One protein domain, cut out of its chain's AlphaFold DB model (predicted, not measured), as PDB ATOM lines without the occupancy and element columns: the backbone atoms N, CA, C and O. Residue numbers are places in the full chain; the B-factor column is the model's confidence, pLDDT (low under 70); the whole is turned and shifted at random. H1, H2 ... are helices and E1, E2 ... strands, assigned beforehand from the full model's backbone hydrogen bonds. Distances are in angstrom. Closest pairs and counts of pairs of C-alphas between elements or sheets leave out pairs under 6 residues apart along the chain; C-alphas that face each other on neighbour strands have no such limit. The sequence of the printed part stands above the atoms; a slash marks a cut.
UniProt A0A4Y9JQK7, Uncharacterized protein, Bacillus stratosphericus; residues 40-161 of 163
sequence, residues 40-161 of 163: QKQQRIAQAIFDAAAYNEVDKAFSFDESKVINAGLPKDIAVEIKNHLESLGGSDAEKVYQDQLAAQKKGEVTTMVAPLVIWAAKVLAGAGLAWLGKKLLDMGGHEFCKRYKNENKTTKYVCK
ATOM      1  N   GLN A  40     -19.724  32.938  31.972       70.00
ATOM      2  CA  GLN A  40     -20.032  31.705  32.708       70.00
ATOM      3  C   GLN A  40     -21.301  31.024  32.181       70.00
ATOM      4  O   GLN A  40     -21.313  29.812  31.973       70.00
ATOM      5  N   LYS A  41     -22.361  31.797  31.916       72.31
ATOM      6  CA  LYS A  41     -23.608  31.301  31.320       72.31
ATOM      7  C   LYS A  41     -23.360  30.752  29.914       72.31
ATOM      8  O   LYS A  41     -23.922  29.726  29.560       72.31
ATOM      9  N   GLN A  42     -22.474  31.378  29.144       70.56
ATOM     10  CA  GLN A  42     -22.078  30.903  27.815       70.56
ATOM     11  C   GLN A  42     -21.356  29.576  27.841       70.56
ATOM     12  O   GLN A  42     -21.744  28.664  27.120       70.56
ATOM     13  N   GLN A  43     -20.337  29.459  28.689       72.25
ATOM     14  CA  GLN A  43     -19.625  28.203  28.854       72.25
ATOM     15  C   GLN A  43     -20.582  27.102  29.316       72.25
ATOM     16  O   GLN A  43     -20.543  26.004  28.774       72.25
ATOM     17  N   ARG A  44     -21.491  27.407  30.251       79.88
ATOM     18  CA  ARG A  44     -22.517  26.463  30.709       79.88
ATOM     19  C   ARG A  44     -23.445  26.024  29.577       79.88
ATOM     20  O   ARG A  44     -23.718  24.838  29.467       79.88
ATOM     21  N   ILE A  45     -23.922  26.950  28.745       82.19
ATOM     22  CA  ILE A  45     -24.810  26.631  27.617       82.19
ATOM     23  C   ILE A  45     -24.063  25.845  26.536       82.19
ATOM     24  O   ILE A  45     -24.581  24.841  26.067       82.19
ATOM     25  N   ALA A  46     -22.845  26.246  26.166       80.31
ATOM     26  CA  ALA A  46     -22.042  25.531  25.176       80.31
ATOM     27  C   ALA A  46     -21.700  24.110  25.643       80.31
ATOM     28  O   ALA A  46     -21.860  23.163  24.877       80.31
ATOM     29  N   GLN A  47     -21.308  23.956  26.912       82.69
ATOM     30  CA  GLN A  47     -21.083  22.650  27.524       82.69
ATOM     31  C   GLN A  47     -22.371  21.825  27.544       82.69
ATOM     32  O   GLN A  47     -22.350  20.663  27.176       82.69
ATOM     33  N   ALA A  48     -23.509  22.425  27.901       87.38
ATOM     34  CA  ALA A  48     -24.780  21.713  27.915       87.38
ATOM     35  C   ALA A  48     -25.224  21.262  26.516       87.38
ATOM     36  O   ALA A  48     -25.735  20.157  26.394       87.38
ATOM     37  N   ILE A  49     -25.016  22.073  25.467       85.94
ATOM     38  CA  ILE A  49     -25.300  21.682  24.071       85.94
ATOM     39  C   ILE A  49     -24.394  20.515  23.672       85.94
ATOM     40  O   ILE A  49     -24.847  19.569  23.038       85.94
ATOM     41  N   PHE A  50     -23.126  20.564  24.076       87.38
ATOM     42  CA  PHE A  50     -22.172  19.494  23.821       87.38
ATOM     43  C   PHE A  50     -22.546  18.189  24.536       87.38
ATOM     44  O   PHE A  50     -22.622  17.144  23.902       87.38
ATOM     45  N   ASP A  51     -22.836  18.254  25.836       88.12
ATOM     46  CA  ASP A  51     -23.197  17.100  26.668       88.12
ATOM     47  C   ASP A  51     -24.583  16.534  26.318       88.12
ATOM     48  O   ASP A  51     -24.901  15.391  26.665       88.12
ATOM     49  N   ALA A  52     -25.445  17.343  25.700       92.19
ATOM     50  CA  ALA A  52     -26.748  16.928  25.197       92.19
ATOM     51  C   ALA A  52     -26.657  16.169  23.874       92.19
ATOM     52  O   ALA A  52     -27.521  15.334  23.627       92.19
ATOM     53  N   ALA A  53     -25.639  16.434  23.049       91.00
ATOM     54  CA  ALA A  53     -25.463  15.795  21.752       91.00
ATOM     55  C   ALA A  53     -24.722  14.457  21.883       91.00
ATOM     56  O   ALA A  53     -23.518  14.415  22.144       91.00
ATOM     57  N   ALA A  54     -25.438  13.359  21.650       93.38
ATOM     58  CA  ALA A  54     -24.881  12.014  21.627       93.38
ATOM     59  C   ALA A  54     -24.928  11.447  20.205       93.38
ATOM     60  O   ALA A  54     -26.004  11.290  19.628       93.38
ATOM     61  N   TYR A  55     -23.754  11.142  19.648       91.56
ATOM     62  CA  TYR A  55     -23.620  10.511  18.339       91.56
ATOM     63  C   TYR A  55     -23.600   8.986  18.465       91.56
ATOM     64  O   TYR A  55     -22.873   8.439  19.295       91.56
ATOM     65  N   ASN A  56     -24.375   8.301  17.627       91.62
ATOM     66  CA  ASN A  56     -24.351   6.851  17.489       91.62
ATOM     67  C   ASN A  56     -23.576   6.478  16.217       91.62
ATOM     68  O   ASN A  56     -24.023   6.769  15.110       91.62
ATOM     69  N   GLU A  57     -22.425   5.819  16.372       87.44
ATOM     70  CA  GLU A  57     -21.543   5.451  15.252       87.44
ATOM     71  C   GLU A  57     -22.125   4.354  14.343       87.44
ATOM     72  O   GLU A  57     -21.761   4.268  13.169       87.44
ATOM     73  N   VAL A  58     -23.035   3.522  14.865       87.50
ATOM     74  CA  VAL A  58     -23.701   2.449  14.109       87.50
ATOM     75  C   VAL A  58     -24.786   3.039  13.218       87.50
ATOM     76  O   VAL A  58     -24.794   2.811  12.008       87.50
ATOM     77  N   ASP A  59     -25.661   3.847  13.816       88.19
ATOM     78  CA  ASP A  59     -26.809   4.450  13.135       88.19
ATOM     79  C   ASP A  59     -26.432   5.731  12.370       88.19
ATOM     80  O   ASP A  59     -27.213   6.230  11.560       88.19
ATOM     81  N   LYS A  60     -25.219   6.254  12.603       89.00
ATOM     82  CA  LYS A  60     -24.689   7.511  12.046       89.00
ATOM     83  C   LYS A  60     -25.657   8.674  12.219       89.00
ATOM     84  O   LYS A  60     -25.937   9.422  11.280       89.00
ATOM     85  N   ALA A  61     -26.178   8.791  13.433       90.62
ATOM     86  CA  ALA A  61     -27.215   9.742  13.792       90.62
ATOM     87  C   ALA A  61     -26.930  10.349  15.165       90.62
ATOM     88  O   ALA A  61     -26.347   9.707  16.043       90.62
ATOM     89  N   PHE A  62     -27.362  11.594  15.348       92.19
ATOM     90  CA  PHE A  62     -27.377  12.226  16.659       92.19
ATOM     91  C   PHE A  62     -28.684  11.939  17.389       92.19
ATOM     92  O   PHE A  62     -29.737  11.796  16.780       92.19
ATOM     93  N   SER A  63     -28.593  11.933  18.713       93.88
ATOM     94  CA  SER A  63     -29.705  12.118  19.640       93.88
ATOM     95  C   SER A  63     -29.399  13.324  20.522       93.88
ATOM     96  O   SER A  63     -28.227  13.585  20.825       93.88
ATOM     97  N   PHE A  64     -30.427  14.083  20.906       94.19
ATOM     98  CA  PHE A  64     -30.232  15.309  21.679       94.19
ATOM     99  C   PHE A  64     -31.120  15.387  22.927       94.19
ATOM    100  O   PHE A  64     -32.349  15.396  22.843       94.19
ATOM    101  N   ASP A  65     -30.495  15.506  24.103       94.50
ATOM    102  CA  ASP A  65     -31.197  15.675  25.383       94.50
ATOM    103  C   ASP A  65     -31.504  17.154  25.677       94.50
ATOM    104  O   ASP A  65     -30.717  17.887  26.287       94.50
ATOM    105  N   GLU A  66     -32.700  17.587  25.275       93.31
ATOM    106  CA  GLU A  66     -33.216  18.947  25.481       93.31
ATOM    107  C   GLU A  66     -33.192  19.376  26.956       93.31
ATOM    108  O   GLU A  66     -32.986  20.554  27.266       93.31
ATOM    109  N   SER A  67     -33.361  18.431  27.885       93.19
ATOM    110  CA  SER A  67     -33.443  18.729  29.318       93.19
ATOM    111  C   SER A  67     -32.148  19.360  29.825       93.19
ATOM    112  O   SER A  67     -32.187  20.280  30.642       93.19
ATOM    113  N   LYS A  68     -30.988  18.924  29.313       90.31
ATOM    114  CA  LYS A  68     -29.676  19.451  29.724       90.31
ATOM    115  C   LYS A  68     -29.503  20.920  29.352       90.31
ATOM    116  O   LYS A  68     -29.037  21.710  30.175       90.31
ATOM    117  N   VAL A  69     -29.913  21.308  28.145       87.94
ATOM    118  CA  VAL A  69     -29.790  22.699  27.680       87.94
ATOM    119  C   VAL A  69     -30.861  23.613  28.265       87.94
ATOM    120  O   VAL A  69     -30.554  24.755  28.611       87.94
ATOM    121  N   ILE A  70     -32.076  23.106  28.489       88.81
ATOM    122  CA  ILE A  70     -33.129  23.844  29.201       88.81
ATOM    123  C   ILE A  70     -32.676  24.142  30.637       88.81
ATOM    124  O   ILE A  70     -32.728  25.289  31.083       88.81
ATOM    125  N   ASN A  71     -32.107  23.151  31.329       90.19
ATOM    126  CA  ASN A  71     -31.535  23.322  32.669       90.19
ATOM    127  C   ASN A  71     -30.314  24.259  32.694       90.19
ATOM    128  O   ASN A  71     -29.961  24.797  33.748       90.19
ATOM    129  N   ALA A  72     -29.648  24.478  31.557       84.19
ATOM    130  CA  ALA A  72     -28.587  25.474  31.406       84.19
ATOM    131  C   ALA A  72     -29.114  26.901  31.163       84.19
ATOM    132  O   ALA A  72     -28.328  27.853  31.158       84.19
ATOM    133  N   GLY A  73     -30.433  27.063  31.030       83.06
ATOM    134  CA  GLY A  73     -31.104  28.342  30.821       83.06
ATOM    135  C   GLY A  73     -31.361  28.672  29.353       83.06
ATOM    136  O   GLY A  73     -31.514  29.850  29.033       83.06
ATOM    137  N   LEU A  74     -31.369  27.670  28.467       83.38
ATOM    138  CA  LEU A  74     -31.805  27.836  27.085       83.38
ATOM    139  C   LEU A  74     -33.342  27.748  27.003       83.38
ATOM    140  O   LEU A  74     -33.923  26.858  27.629       83.38
ATOM    141  N   PRO A  75     -34.021  28.630  26.250       85.94
ATOM    142  CA  PRO A  75     -35.459  28.509  26.026       85.94
ATOM    143  C   PRO A  75     -35.830  27.170  25.372       85.94
ATOM    144  O   PRO A  75     -35.067  26.621  24.574       85.94
ATOM    145  N   LYS A  76     -37.007  26.637  25.717       88.62
ATOM    146  CA  LYS A  76     -37.460  25.316  25.255       88.62
ATOM    147  C   LYS A  76     -37.607  25.248  23.734       88.62
ATOM    148  O   LYS A  76     -37.220  24.254  23.142       88.62
ATOM    149  N   ASP A  77     -38.150  26.287  23.116       81.50
ATOM    150  CA  ASP A  77     -38.293  26.413  21.661       81.50
ATOM    151  C   ASP A  77     -36.942  26.295  20.942       81.50
ATOM    152  O   ASP A  77     -36.808  25.519  20.000       81.50
ATOM    153  N   ILE A  78     -35.913  26.961  21.472       84.69
ATOM    154  CA  ILE A  78     -34.540  26.885  20.963       84.69
ATOM    155  C   ILE A  78     -33.958  25.476  21.153       84.69
ATOM    156  O   ILE A  78     -33.298  24.952  20.259       84.69
ATOM    157  N   ALA A  79     -34.197  24.843  22.306       87.69
ATOM    158  CA  ALA A  79     -33.736  23.478  22.569       87.69
ATOM    159  C   ALA A  79     -34.350  22.459  21.592       87.69
ATOM    160  O   ALA A  79     -33.628  21.612  21.064       87.69
ATOM    161  N   VAL A  80     -35.651  22.589  21.309       90.56
ATOM    162  CA  VAL A  80     -36.373  21.770  20.323       90.56
ATOM    163  C   VAL A  80     -35.793  21.968  18.920       90.56
ATOM    164  O   VAL A  80     -35.612  21.002  18.184       90.56
ATOM    165  N   GLU A  81     -35.472  23.203  18.532       86.81
ATOM    166  CA  GLU A  81     -34.912  23.499  17.208       86.81
ATOM    167  C   GLU A  81     -33.512  22.893  17.021       86.81
ATOM    168  O   GLU A  81     -33.234  22.286  15.985       86.81
ATOM    169  N   ILE A  82     -32.659  22.954  18.052       86.81
ATOM    170  CA  ILE A  82     -31.343  22.294  18.046       86.81
ATOM    171  C   ILE A  82     -31.494  20.780  17.914       86.81
ATOM    172  O   ILE A  82     -30.796  20.168  17.105       86.81
ATOM    173  N   LYS A  83     -32.408  20.186  18.691       91.94
ATOM    174  CA  LYS A  83     -32.710  18.756  18.609       91.94
ATOM    175  C   LYS A  83     -33.118  18.365  17.199       91.94
ATOM    176  O   LYS A  83     -32.479  17.507  16.603       91.94
ATOM    177  N   ASN A  84     -34.142  19.024  16.662       90.62
ATOM    178  CA  ASN A  84     -34.671  18.715  15.340       90.62
ATOM    179  C   ASN A  84     -33.584  18.833  14.272       90.62
ATOM    180  O   ASN A  84     -33.505  17.982  13.394       90.62
ATOM    181  N   HIS A  85     -32.718  19.847  14.363       88.75
ATOM    182  CA  HIS A  85     -31.595  19.980  13.447       88.75
ATOM    183  C   HIS A  85     -30.624  18.801  13.561       88.75
ATOM    184  O   HIS A  85     -30.387  18.129  12.561       88.75
ATOM    185  N   LEU A  86     -30.094  18.524  14.757       88.94
ATOM    186  CA  LEU A  86     -29.106  17.461  14.964       88.94
ATOM    187  C   LEU A  86     -29.657  16.076  14.607       88.94
ATOM    188  O   LEU A  86     -28.991  15.329  13.898       88.94
ATOM    189  N   GLU A  87     -30.872  15.754  15.045       94.44
ATOM    190  CA  GLU A  87     -31.521  14.465  14.773       94.44
ATOM    191  C   GLU A  87     -31.963  14.334  13.302       94.44
ATOM    192  O   GLU A  87     -32.119  13.220  12.808       94.44
ATOM    193  N   SER A  88     -32.112  15.446  12.568       92.38
ATOM    194  CA  SER A  88     -32.339  15.421  11.113       92.38
ATOM    195  C   SER A  88     -31.071  15.175  10.290       92.38
ATOM    196  O   SER A  88     -31.173  14.866   9.099       92.38
ATOM    197  N   LEU A  89     -29.878  15.314  10.886       89.38
ATOM    198  CA  LEU A  89     -28.626  15.044  10.186       89.38
ATOM    199  C   LEU A  89     -28.521  13.546   9.902       89.38
ATOM    200  O   LEU A  89     -28.486  12.725  10.815       89.38
ATOM    201  N   GLY A  90     -28.421  13.195   8.623       85.62
ATOM    202  CA  GLY A  90     -28.236  11.818   8.182       85.62
ATOM    203  C   GLY A  90     -26.818  11.548   7.687       85.62
ATOM    204  O   GLY A  90     -26.197  12.383   7.020       85.62
ATOM    205  N   GLY A  91     -26.320  10.341   7.957       83.81
ATOM    206  CA  GLY A  91     -25.164   9.762   7.276       83.81
ATOM    207  C   GLY A  91     -23.910  10.637   7.337       83.81
ATOM    208  O   GLY A  91     -23.333  10.849   8.399       83.81
ATOM    209  N   SER A  92     -23.448  11.126   6.180       85.44
ATOM    210  CA  SER A  92     -22.187  11.870   6.090       85.44
ATOM    211  C   SER A  92     -22.204  13.222   6.795       85.44
ATOM    212  O   SER A  92     -21.143  13.708   7.178       85.44
ATOM    213  N   ASP A  93     -23.365  13.858   6.934       83.31
ATOM    214  CA  ASP A  93     -23.434  15.184   7.552       83.31
ATOM    215  C   ASP A  93     -23.425  15.089   9.078       83.31
ATOM    216  O   ASP A  93     -22.732  15.873   9.728       83.31
ATOM    217  N   ALA A  94     -24.065  14.060   9.638       85.38
ATOM    218  CA  ALA A  94     -23.934  13.729  11.053       85.38
ATOM    219  C   ALA A  94     -22.482  13.349  11.396       85.38
ATOM    220  O   ALA A  94     -21.900  13.894  12.332       85.38
ATOM    221  N   GLU A  95     -21.840  12.519  10.570       86.69
ATOM    222  CA  GLU A  95     -20.434  12.148  10.763       86.69
ATOM    223  C   GLU A  95     -19.504  13.375  10.746       86.69
ATOM    224  O   GLU A  95     -18.641  13.505  11.607       86.69
ATOM    225  N   LYS A  96     -19.695  14.333   9.827       85.25
ATOM    226  CA  LYS A  96     -18.897  15.577   9.812       85.25
ATOM    227  C   LYS A  96     -19.059  16.380  11.101       85.25
ATOM    228  O   LYS A  96     -18.065  16.859  11.643       85.25
ATOM    229  N   VAL A  97     -20.292  16.530  11.591       83.69
ATOM    230  CA  VAL A  97     -20.568  17.253  12.841       83.69
ATOM    231  C   VAL A  97     -19.942  16.534  14.040       83.69
ATOM    232  O   VAL A  97     -19.395  17.203  14.921       83.69
ATOM    233  N   TYR A  98     -19.937  15.198  14.040       86.94
ATOM    234  CA  TYR A  98     -19.260  14.381  15.049       86.94
ATOM    235  C   TYR A  98     -17.732  14.499  14.980       86.94
ATOM    236  O   TYR A  98     -17.083  14.698  16.004       86.94
ATOM    237  N   GLN A  99     -17.128  14.477  13.792       84.62
ATOM    238  CA  GLN A  99     -15.683  14.687  13.647       84.62
ATOM    239  C   GLN A  99     -15.263  16.093  14.101       84.62
ATOM    240  O   GLN A  99     -14.246  16.246  14.784       84.62
ATOM    241  N   ASP A 100     -16.073  17.115  13.812       79.56
ATOM    242  CA  ASP A 100     -15.887  18.467  14.348       79.56
ATOM    243  C   ASP A 100     -16.007  18.485  15.888       79.56
ATOM    244  O   ASP A 100     -15.234  19.177  16.560       79.56
ATOM    245  N   GLN A 101     -16.925  17.695  16.458       79.50
ATOM    246  CA  GLN A 101     -17.095  17.522  17.904       79.50
ATOM    247  C   GLN A 101     -15.858  16.865  18.544       79.50
ATOM    248  O   GLN A 101     -15.330  17.359  19.542       79.50
ATOM    249  N   LEU A 102     -15.340  15.786  17.949       82.12
ATOM    250  CA  LEU A 102     -14.118  15.105  18.387       82.12
ATOM    251  C   LEU A 102     -12.888  16.011  18.275       82.12
ATOM    252  O   LEU A 102     -12.038  16.022  19.167       82.12
ATOM    253  N   ALA A 103     -12.786  16.799  17.203       75.62
ATOM    254  CA  ALA A 103     -11.716  17.774  17.039       75.62
ATOM    255  C   ALA A 103     -11.776  18.874  18.112       75.62
ATOM    256  O   ALA A 103     -10.726  19.314  18.589       75.62
ATOM    257  N   ALA A 104     -12.980  19.290  18.522       69.31
ATOM    258  CA  ALA A 104     -13.165  20.230  19.623       69.31
ATOM    259  C   ALA A 104     -12.711  19.644  20.974       69.31
ATOM    260  O   ALA A 104     -12.107  20.369  21.763       69.31
ATOM    261  N   GLN A 105     -12.908  18.339  21.208       69.81
ATOM    262  CA  GLN A 105     -12.381  17.651  22.398       69.81
ATOM    263  C   GLN A 105     -10.854  17.508  22.368       69.81
ATOM    264  O   GLN A 105     -10.180  17.818  23.347       69.81
ATOM    265  N   LYS A 106     -10.291  17.060  21.237       64.94
ATOM    266  CA  LYS A 106      -8.859  16.730  21.110       64.94
ATOM    267  C   LYS A 106      -7.934  17.945  21.118       64.94
ATOM    268  O   LYS A 106      -6.797  17.829  21.558       64.94
ATOM    269  N   LYS A 107      -8.388  19.111  20.644       56.16
ATOM    270  CA  LYS A 107      -7.585  20.351  20.643       56.16
ATOM    271  C   LYS A 107      -7.425  20.989  22.033       56.16
ATOM    272  O   LYS A 107      -6.799  22.041  22.138       56.16
ATOM    273  N   GLY A 108      -7.994  20.395  23.082       50.00
ATOM    274  CA  GLY A 108      -7.935  20.895  24.451       50.00
ATOM    275  C   GLY A 108      -6.815  20.272  25.284       50.00
ATOM    276  O   GLY A 108      -7.100  19.468  26.167       50.00
ATOM    277  N   GLU A 109      -5.566  20.699  25.094       38.50
ATOM    278  CA  GLU A 109      -4.582  20.606  26.181       38.50
ATOM    279  C   GLU A 109      -4.893  21.701  27.219       38.50
ATOM    280  O   GLU A 109      -4.697  22.894  26.999       38.50
ATOM    281  N   VAL A 110      -5.502  21.256  28.324       42.72
ATOM    282  CA  VAL A 110      -5.505  21.818  29.687       42.72
ATOM    283  C   VAL A 110      -5.419  23.352  29.774       42.72
ATOM    284  O   VAL A 110      -4.354  23.898  30.027       42.72
ATOM    285  N   THR A 111      -6.561  24.035  29.577       40.28
ATOM    286  CA  THR A 111      -6.986  25.376  30.099       40.28
ATOM    287  C   THR A 111      -7.915  26.135  29.133       40.28
ATOM    288  O   THR A 111      -8.544  27.114  29.532       40.28
ATOM    289  N   THR A 112      -8.070  25.670  27.888       49.03
ATOM    290  CA  THR A 112      -8.766  26.375  26.785       49.03
ATOM    291  C   THR A 112      -9.938  25.598  26.161       49.03
ATOM    292  O   THR A 112     -10.390  25.934  25.069       49.03
ATOM    293  N   MET A 113     -10.499  24.601  26.860       51.12
ATOM    294  CA  MET A 113     -11.627  23.769  26.382       51.12
ATOM    295  C   MET A 113     -12.864  24.580  25.954       51.12
ATOM    296  O   MET A 113     -13.634  24.156  25.098       51.12
ATOM    297  N   VAL A 114     -13.038  25.776  26.517       56.66
ATOM    298  CA  VAL A 114     -14.214  26.623  26.290       56.66
ATOM    299  C   VAL A 114     -14.310  27.094  24.841       56.66
ATOM    300  O   VAL A 114     -15.397  27.090  24.276       56.66
ATOM    301  N   ALA A 115     -13.197  27.475  24.208       63.53
ATOM    302  CA  ALA A 115     -13.251  28.069  22.875       63.53
ATOM    303  C   ALA A 115     -13.633  27.055  21.778       63.53
ATOM    304  O   ALA A 115     -14.557  27.350  21.021       63.53
ATOM    305  N   PRO A 116     -13.030  25.850  21.695       63.47
ATOM    306  CA  PRO A 116     -13.445  24.845  20.717       63.47
ATOM    307  C   PRO A 116     -14.899  24.386  20.896       63.47
ATOM    308  O   PRO A 116     -15.610  24.242  19.903       63.47
ATOM    309  N   LEU A 117     -15.361  24.224  22.142       69.19
ATOM    310  CA  LEU A 117     -16.746  23.847  22.452       69.19
ATOM    311  C   LEU A 117     -17.744  24.941  22.064       69.19
ATOM    312  O   LEU A 117     -18.763  24.655  21.442       69.19
ATOM    313  N   VAL A 118     -17.433  26.203  22.374       70.75
ATOM    314  CA  VAL A 118     -18.260  27.356  21.985       70.75
ATOM    315  C   VAL A 118     -18.319  27.494  20.465       70.75
ATOM    316  O   VAL A 118     -19.394  27.744  19.925       70.75
ATOM    317  N   ILE A 119     -17.201  27.286  19.762       72.12
ATOM    318  CA  ILE A 119     -17.161  27.322  18.293       72.12
ATOM    319  C   ILE A 119     -18.018  26.205  17.695       72.12
ATOM    320  O   ILE A 119     -18.789  26.457  16.770       72.12
ATOM    321  N   TRP A 120     -17.909  24.983  18.218       82.38
ATOM    322  CA  TRP A 120     -18.725  23.861  17.758       82.38
ATOM    323  C   TRP A 120     -20.219  24.105  18.015       82.38
ATOM    324  O   TRP A 120     -21.018  24.036  17.083       82.38
ATOM    325  N   ALA A 121     -20.594  24.500  19.235       79.94
ATOM    326  CA  ALA A 121     -21.985  24.796  19.580       79.94
ATOM    327  C   ALA A 121     -22.553  25.935  18.717       79.94
ATOM    328  O   ALA A 121     -23.695  25.873  18.269       79.94
ATOM    329  N   ALA A 122     -21.746  26.956  18.415       78.38
ATOM    330  CA  ALA A 122     -22.147  28.035  17.523       78.38
ATOM    331  C   ALA A 122     -22.374  27.572  16.077       78.38
ATOM    332  O   ALA A 122     -23.296  28.071  15.431       78.38
ATOM    333  N   LYS A 123     -21.581  26.617  15.570       78.62
ATOM    334  CA  LYS A 123     -21.820  25.994  14.259       78.62
ATOM    335  C   LYS A 123     -23.130  25.209  14.239       78.62
ATOM    336  O   LYS A 123     -23.896  25.380  13.297       78.62
ATOM    337  N   VAL A 124     -23.402  24.407  15.272       79.56
ATOM    338  CA  VAL A 124     -24.665  23.656  15.405       79.56
ATOM    339  C   VAL A 124     -25.856  24.610  15.403       79.56
ATOM    340  O   VAL A 124     -26.815  24.412  14.666       79.56
ATOM    341  N   LEU A 125     -25.764  25.702  16.163       82.12
ATOM    342  CA  LEU A 125     -26.797  26.733  16.185       82.12
ATOM    343  C   LEU A 125     -26.973  27.412  14.828       82.12
ATOM    344  O   LEU A 125     -28.097  27.616  14.390       82.12
ATOM    345  N   ALA A 126     -25.886  27.743  14.133       80.06
ATOM    346  CA  ALA A 126     -25.982  28.308  12.793       80.06
ATOM    347  C   ALA A 126     -26.642  27.332  11.800       80.06
ATOM    348  O   ALA A 126     -27.481  27.762  11.009       80.06
ATOM    349  N   GLY A 127     -26.310  26.039  11.872       72.19
ATOM    350  CA  GLY A 127     -26.935  24.985  11.068       72.19
ATOM    351  C   GLY A 127     -28.428  24.818  11.355       72.19
ATOM    352  O   GLY A 127     -29.210  24.617  10.430       72.19
ATOM    353  N   ALA A 128     -28.833  25.013  12.610       74.31
ATOM    354  CA  ALA A 128     -30.226  24.992  13.046       74.31
ATOM    355  C   ALA A 128     -31.017  26.272  12.699       74.31
ATOM    356  O   ALA A 128     -32.124  26.438  13.184       74.31
ATOM    357  N   GLY A 129     -30.467  27.218  11.925       73.75
ATOM    358  CA  GLY A 129     -31.129  28.503  11.636       73.75
ATOM    359  C   GLY A 129     -31.027  29.539  12.768       73.75
ATOM    360  O   GLY A 129     -31.407  30.699  12.604       73.75
ATOM    361  N   LEU A 130     -30.394  29.180  13.884       79.81
ATOM    362  CA  LEU A 130     -30.167  30.006  15.071       79.81
ATOM    363  C   LEU A 130     -28.847  30.788  14.988       79.81
ATOM    364  O   LEU A 130     -28.140  30.981  15.981       79.81
ATOM    365  N   ALA A 131     -28.501  31.279  13.794       74.75
ATOM    366  CA  ALA A 131     -27.239  31.975  13.536       74.75
ATOM    367  C   ALA A 131     -27.034  33.207  14.437       74.75
ATOM    368  O   ALA A 131     -25.906  33.512  14.817       74.75
ATOM    369  N   TRP A 132     -28.112  33.890  14.839       73.56
ATOM    370  CA  TRP A 132     -28.051  35.007  15.787       73.56
ATOM    371  C   TRP A 132     -27.551  34.567  17.176       73.56
ATOM    372  O   TRP A 132     -26.800  35.296  17.825       73.56
ATOM    373  N   LEU A 133     -27.929  33.365  17.616       71.50
ATOM    374  CA  LEU A 133     -27.553  32.793  18.905       71.50
ATOM    375  C   LEU A 133     -26.141  32.208  18.856       71.50
ATOM    376  O   LEU A 133     -25.353  32.428  19.776       71.50
ATOM    377  N   GLY A 134     -25.789  31.554  17.745       70.69
ATOM    378  CA  GLY A 134     -24.418  31.126  17.464       70.69
ATOM    379  C   GLY A 134     -23.452  32.312  17.416       70.69
ATOM    380  O   GLY A 134     -22.404  32.285  18.058       70.69
ATOM    381  N   LYS A 135     -23.844  33.411  16.758       69.00
ATOM    382  CA  LYS A 135     -23.091  34.669  16.772       69.00
ATOM    383  C   LYS A 135     -22.984  35.250  18.180       69.00
ATOM    384  O   LYS A 135     -21.903  35.651  18.574       69.00
ATOM    385  N   LYS A 136     -24.050  35.239  18.985       68.56
ATOM    386  CA  LYS A 136     -23.997  35.717  20.378       68.56
ATOM    387  C   LYS A 136     -23.053  34.881  21.257       68.56
ATOM    388  O   LYS A 136     -22.387  35.438  22.131       68.56
ATOM    389  N   LEU A 137     -22.978  33.569  21.023       67.56
ATOM    390  CA  LEU A 137     -22.004  32.671  21.653       67.56
ATOM    391  C   LEU A 137     -20.567  32.981  21.213       67.56
ATOM    392  O   LEU A 137     -19.680  33.043  22.062       67.56
ATOM    393  N   LEU A 138     -20.347  33.220  19.918       66.50
ATOM    394  CA  LEU A 138     -19.032  33.540  19.355       66.50
ATOM    395  C   LEU A 138     -18.546  34.947  19.693       66.50
ATOM    396  O   LEU A 138     -17.384  35.099  20.038       66.50
ATOM    397  N   ASP A 139     -19.397  35.966  19.623       66.25
ATOM    398  CA  ASP A 139     -19.003  37.362  19.814       66.25
ATOM    399  C   ASP A 139     -18.509  37.584  21.247       66.25
ATOM    400  O   ASP A 139     -17.471  38.195  21.457       66.25
ATOM    401  N   MET A 140     -19.181  37.030  22.256       58.12
ATOM    402  CA  MET A 140     -18.743  37.170  23.653       58.12
ATOM    403  C   MET A 140     -17.741  36.094  24.083       58.12
ATOM    404  O   MET A 140     -16.835  36.398  24.856       58.12
ATOM    405  N   GLY A 141     -17.853  34.861  23.570       57.53
ATOM    406  CA  GLY A 141     -16.862  33.808  23.808       57.53
ATOM    407  C   GLY A 141     -15.513  34.148  23.175       57.53
ATOM    408  O   GLY A 141     -14.477  33.977  23.808       57.53
ATOM    409  N   GLY A 142     -15.533  34.715  21.969       60.47
ATOM    410  CA  GLY A 142     -14.396  35.285  21.255       60.47
ATOM    411  C   GLY A 142     -13.850  36.521  21.955       60.47
ATOM    412  O   GLY A 142     -12.646  36.600  22.159       60.47
ATOM    413  N   HIS A 143     -14.703  37.432  22.432       58.00
ATOM    414  CA  HIS A 143     -14.244  38.598  23.189       58.00
ATOM    415  C   HIS A 143     -13.583  38.205  24.521       58.00
ATOM    416  O   HIS A 143     -12.531  38.748  24.853       58.00
ATOM    417  N   GLU A 144     -14.115  37.226  25.261       54.94
ATOM    418  CA  GLU A 144     -13.524  36.785  26.533       54.94
ATOM    419  C   GLU A 144     -12.310  35.863  26.332       54.94
ATOM    420  O   GLU A 144     -11.334  35.951  27.083       54.94
ATOM    421  N   PHE A 145     -12.311  35.046  25.274       58.12
ATOM    422  CA  PHE A 145     -11.133  34.315  24.804       58.12
ATOM    423  C   PHE A 145     -10.020  35.287  24.417       58.12
ATOM    424  O   PHE A 145      -8.884  35.140  24.852       58.12
ATOM    425  N   CYS A 146     -10.336  36.345  23.680       62.69
ATOM    426  CA  CYS A 146      -9.374  37.374  23.332       62.69
ATOM    427  C   CYS A 146      -8.952  38.195  24.545       62.69
ATOM    428  O   CYS A 146      -7.780  38.506  24.704       62.69
ATOM    429  N   LYS A 147      -9.842  38.479  25.487       62.88
ATOM    430  CA  LYS A 147      -9.462  39.161  26.724       62.88
ATOM    431  C   LYS A 147      -8.481  38.340  27.569       62.88
ATOM    432  O   LYS A 147      -7.558  38.923  28.129       62.88
ATOM    433  N   ARG A 148      -8.649  37.013  27.649       53.88
ATOM    434  CA  ARG A 148      -7.756  36.121  28.415       53.88
ATOM    435  C   ARG A 148      -6.493  35.715  27.663       53.88
ATOM    436  O   ARG A 148      -5.425  35.725  28.255       53.88
ATOM    437  N   TYR A 149      -6.605  35.393  26.378       51.56
ATOM    438  CA  TYR A 149      -5.570  34.667  25.638       51.56
ATOM    439  C   TYR A 149      -4.965  35.447  24.457       51.56
ATOM    440  O   TYR A 149      -4.028  34.964  23.824       51.56
ATOM    441  N   LYS A 150      -5.420  36.677  24.151       58.75
ATOM    442  CA  LYS A 150      -4.868  37.506  23.047       58.75
ATOM    443  C   LYS A 150      -3.358  37.713  23.127       58.75
ATOM    444  O   LYS A 150      -2.736  37.959  22.099       58.75
ATOM    445  N   ASN A 151      -2.778  37.637  24.322       64.75
ATOM    446  CA  ASN A 151      -1.347  37.840  24.534       64.75
ATOM    447  C   ASN A 151      -0.544  36.537  24.657       64.75
ATOM    448  O   ASN A 151       0.675  36.611  24.748       64.75
ATOM    449  N   GLU A 152      -1.192  35.369  24.623       54.66
ATOM    450  CA  GLU A 152      -0.529  34.067  24.803       54.66
ATOM    451  C   GLU A 152       0.352  33.697  23.602       54.66
ATOM    452  O   GLU A 152       1.469  33.219  23.771       54.66
ATOM    453  N   ASN A 153      -0.109  33.942  22.367       47.88
ATOM    454  CA  ASN A 153       0.718  33.750  21.173       47.88
ATOM    455  C   ASN A 153       0.318  34.679  20.005       47.88
ATOM    456  O   ASN A 153      -0.767  35.266  19.980       47.88
ATOM    457  N   LYS A 154       1.211  34.807  19.008       45.09
ATOM    458  CA  LYS A 154       1.045  35.701  17.842       45.09
ATOM    459  C   LYS A 154      -0.183  35.376  16.977       45.09
ATOM    460  O   LYS A 154      -0.812  36.297  16.463       45.09
ATOM    461  N   THR A 155      -0.529  34.101  16.834       38.66
ATOM    462  CA  THR A 155      -1.701  33.623  16.086       38.66
ATOM    463  C   THR A 155      -2.989  34.015  16.798       38.66
ATOM    464  O   THR A 155      -3.873  34.601  16.178       38.66
ATOM    465  N   THR A 156      -3.070  33.800  18.115       44.47
ATOM    466  CA  THR A 156      -4.217  34.223  18.931       44.47
ATOM    467  C   THR A 156      -4.386  35.738  18.877       44.47
ATOM    468  O   THR A 156      -5.488  36.233  18.670       44.47
ATOM    469  N   LYS A 157      -3.280  36.491  18.944       49.44
ATOM    470  CA  LYS A 157      -3.275  37.952  18.798       49.44
ATOM    471  C   LYS A 157      -3.811  38.427  17.444       49.44
ATOM    472  O   LYS A 157      -4.501  39.442  17.398       49.44
ATOM    473  N   TYR A 158      -3.476  37.723  16.361       43.53
ATOM    474  CA  TYR A 158      -3.953  38.031  15.014       43.53
ATOM    475  C   TYR A 158      -5.447  37.734  14.876       43.53
ATOM    476  O   TYR A 158      -6.189  38.611  14.458       43.53
ATOM    477  N   VAL A 159      -5.905  36.556  15.304       42.53
ATOM    478  CA  VAL A 159      -7.327  36.165  15.262       42.53
ATOM    479  C   VAL A 159      -8.188  37.120  16.097       42.53
ATOM    480  O   VAL A 159      -9.202  37.616  15.620       42.53
ATOM    481  N   CYS A 160      -7.714  37.494  17.287       59.16
ATOM    482  CA  CYS A 160      -8.346  38.476  18.173       59.16
ATOM    483  C   CYS A 160      -8.309  39.930  17.689       59.16
ATOM    484  O   CYS A 160      -8.697  40.832  18.428       59.16
ATOM    485  N   LYS A 161      -7.756  40.185  16.501       50.91
ATOM    486  CA  LYS A 161      -7.800  41.491  15.837       50.91
ATOM    487  C   LYS A 161      -8.984  41.597  14.865       50.91
ATOM    488  O   LYS A 161      -9.320  42.707  14.466       50.91
TER     489      LYS A 161
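This is residues 40 to 161 of the 163 residues of an uncharacterized protein of Bacillus stratosphericus (UniProt A0A4Y9JQK7). Three helices, H4, H5 and H6, run side by side in an up-and-down row with H5 in the middle, and H1 crosses H5. H3, H2 and the small strand hairpin E1 E2 gather towards one end; at the other, H6 leads to H7, which lies farthest out. The printed part has 122 residues, mostly helix: seven named helices and two antiparallel strands, ordered H1 E1 E2 H2 H3 H4 H5 H6 H7. It is compact, with a radius of gyration of the C-alphas of 14.5 A and spans of 43 by 29 by 23 A.

Start at H1, residues 40 to 52. E1, residues 53 to 56, and E2, residues 61 to 64, form an antiparallel hairpin; find N 54 and O 63 within hydrogen-bond range at 2.9 A. H2, residues 66 to 71, touches H1, closest C-alphas Ala 48 and Val 69, 5.1 A. H3, residues 76 to 88, touches H2, closest C-alphas Glu 66 and Ala 79, 5.4 A. H4, residues 92 to 106, and the hub H5, residues 114 to 127, form a helical hairpin, closest C-alphas Ala 104 and Pro 116, 4.8 A. H5 touches H1 at a steep tilt of 64 degrees, closest C-alphas Ala 46 and Val 118, 5.3 A. H6, residues 131 to 149, touches H5 at a shallow tilt of 15 degrees, opposite ways, closest C-alphas Ala 122 and Gly 134, 3.8 A. H7, residues 154 to 159, touches H6, closest C-alphas Tyr 149 and Thr 156, 6.9 A. Each O i to N i+4 pair is within hydrogen-bond range in H1, H2, H3, H4, H5 and H7, and 14 of 15 in H6.

Find C-alpha 40 at (-20.032, 31.705, 32.708), where H1 begins its 17.9 A. H3 spans 18.0 A, H4 20.7 A, H5 19.9 A and H6 25.0 A. H7 ends at C-alpha 159, (-7.327, 36.165, 15.262).

The C-alphas farthest apart, Asp 59 and Asn 151, are 43.5 A apart. The printed part has no cut and no long link. Residues 104 to 117 and 135 to 161 have pLDDT under 70.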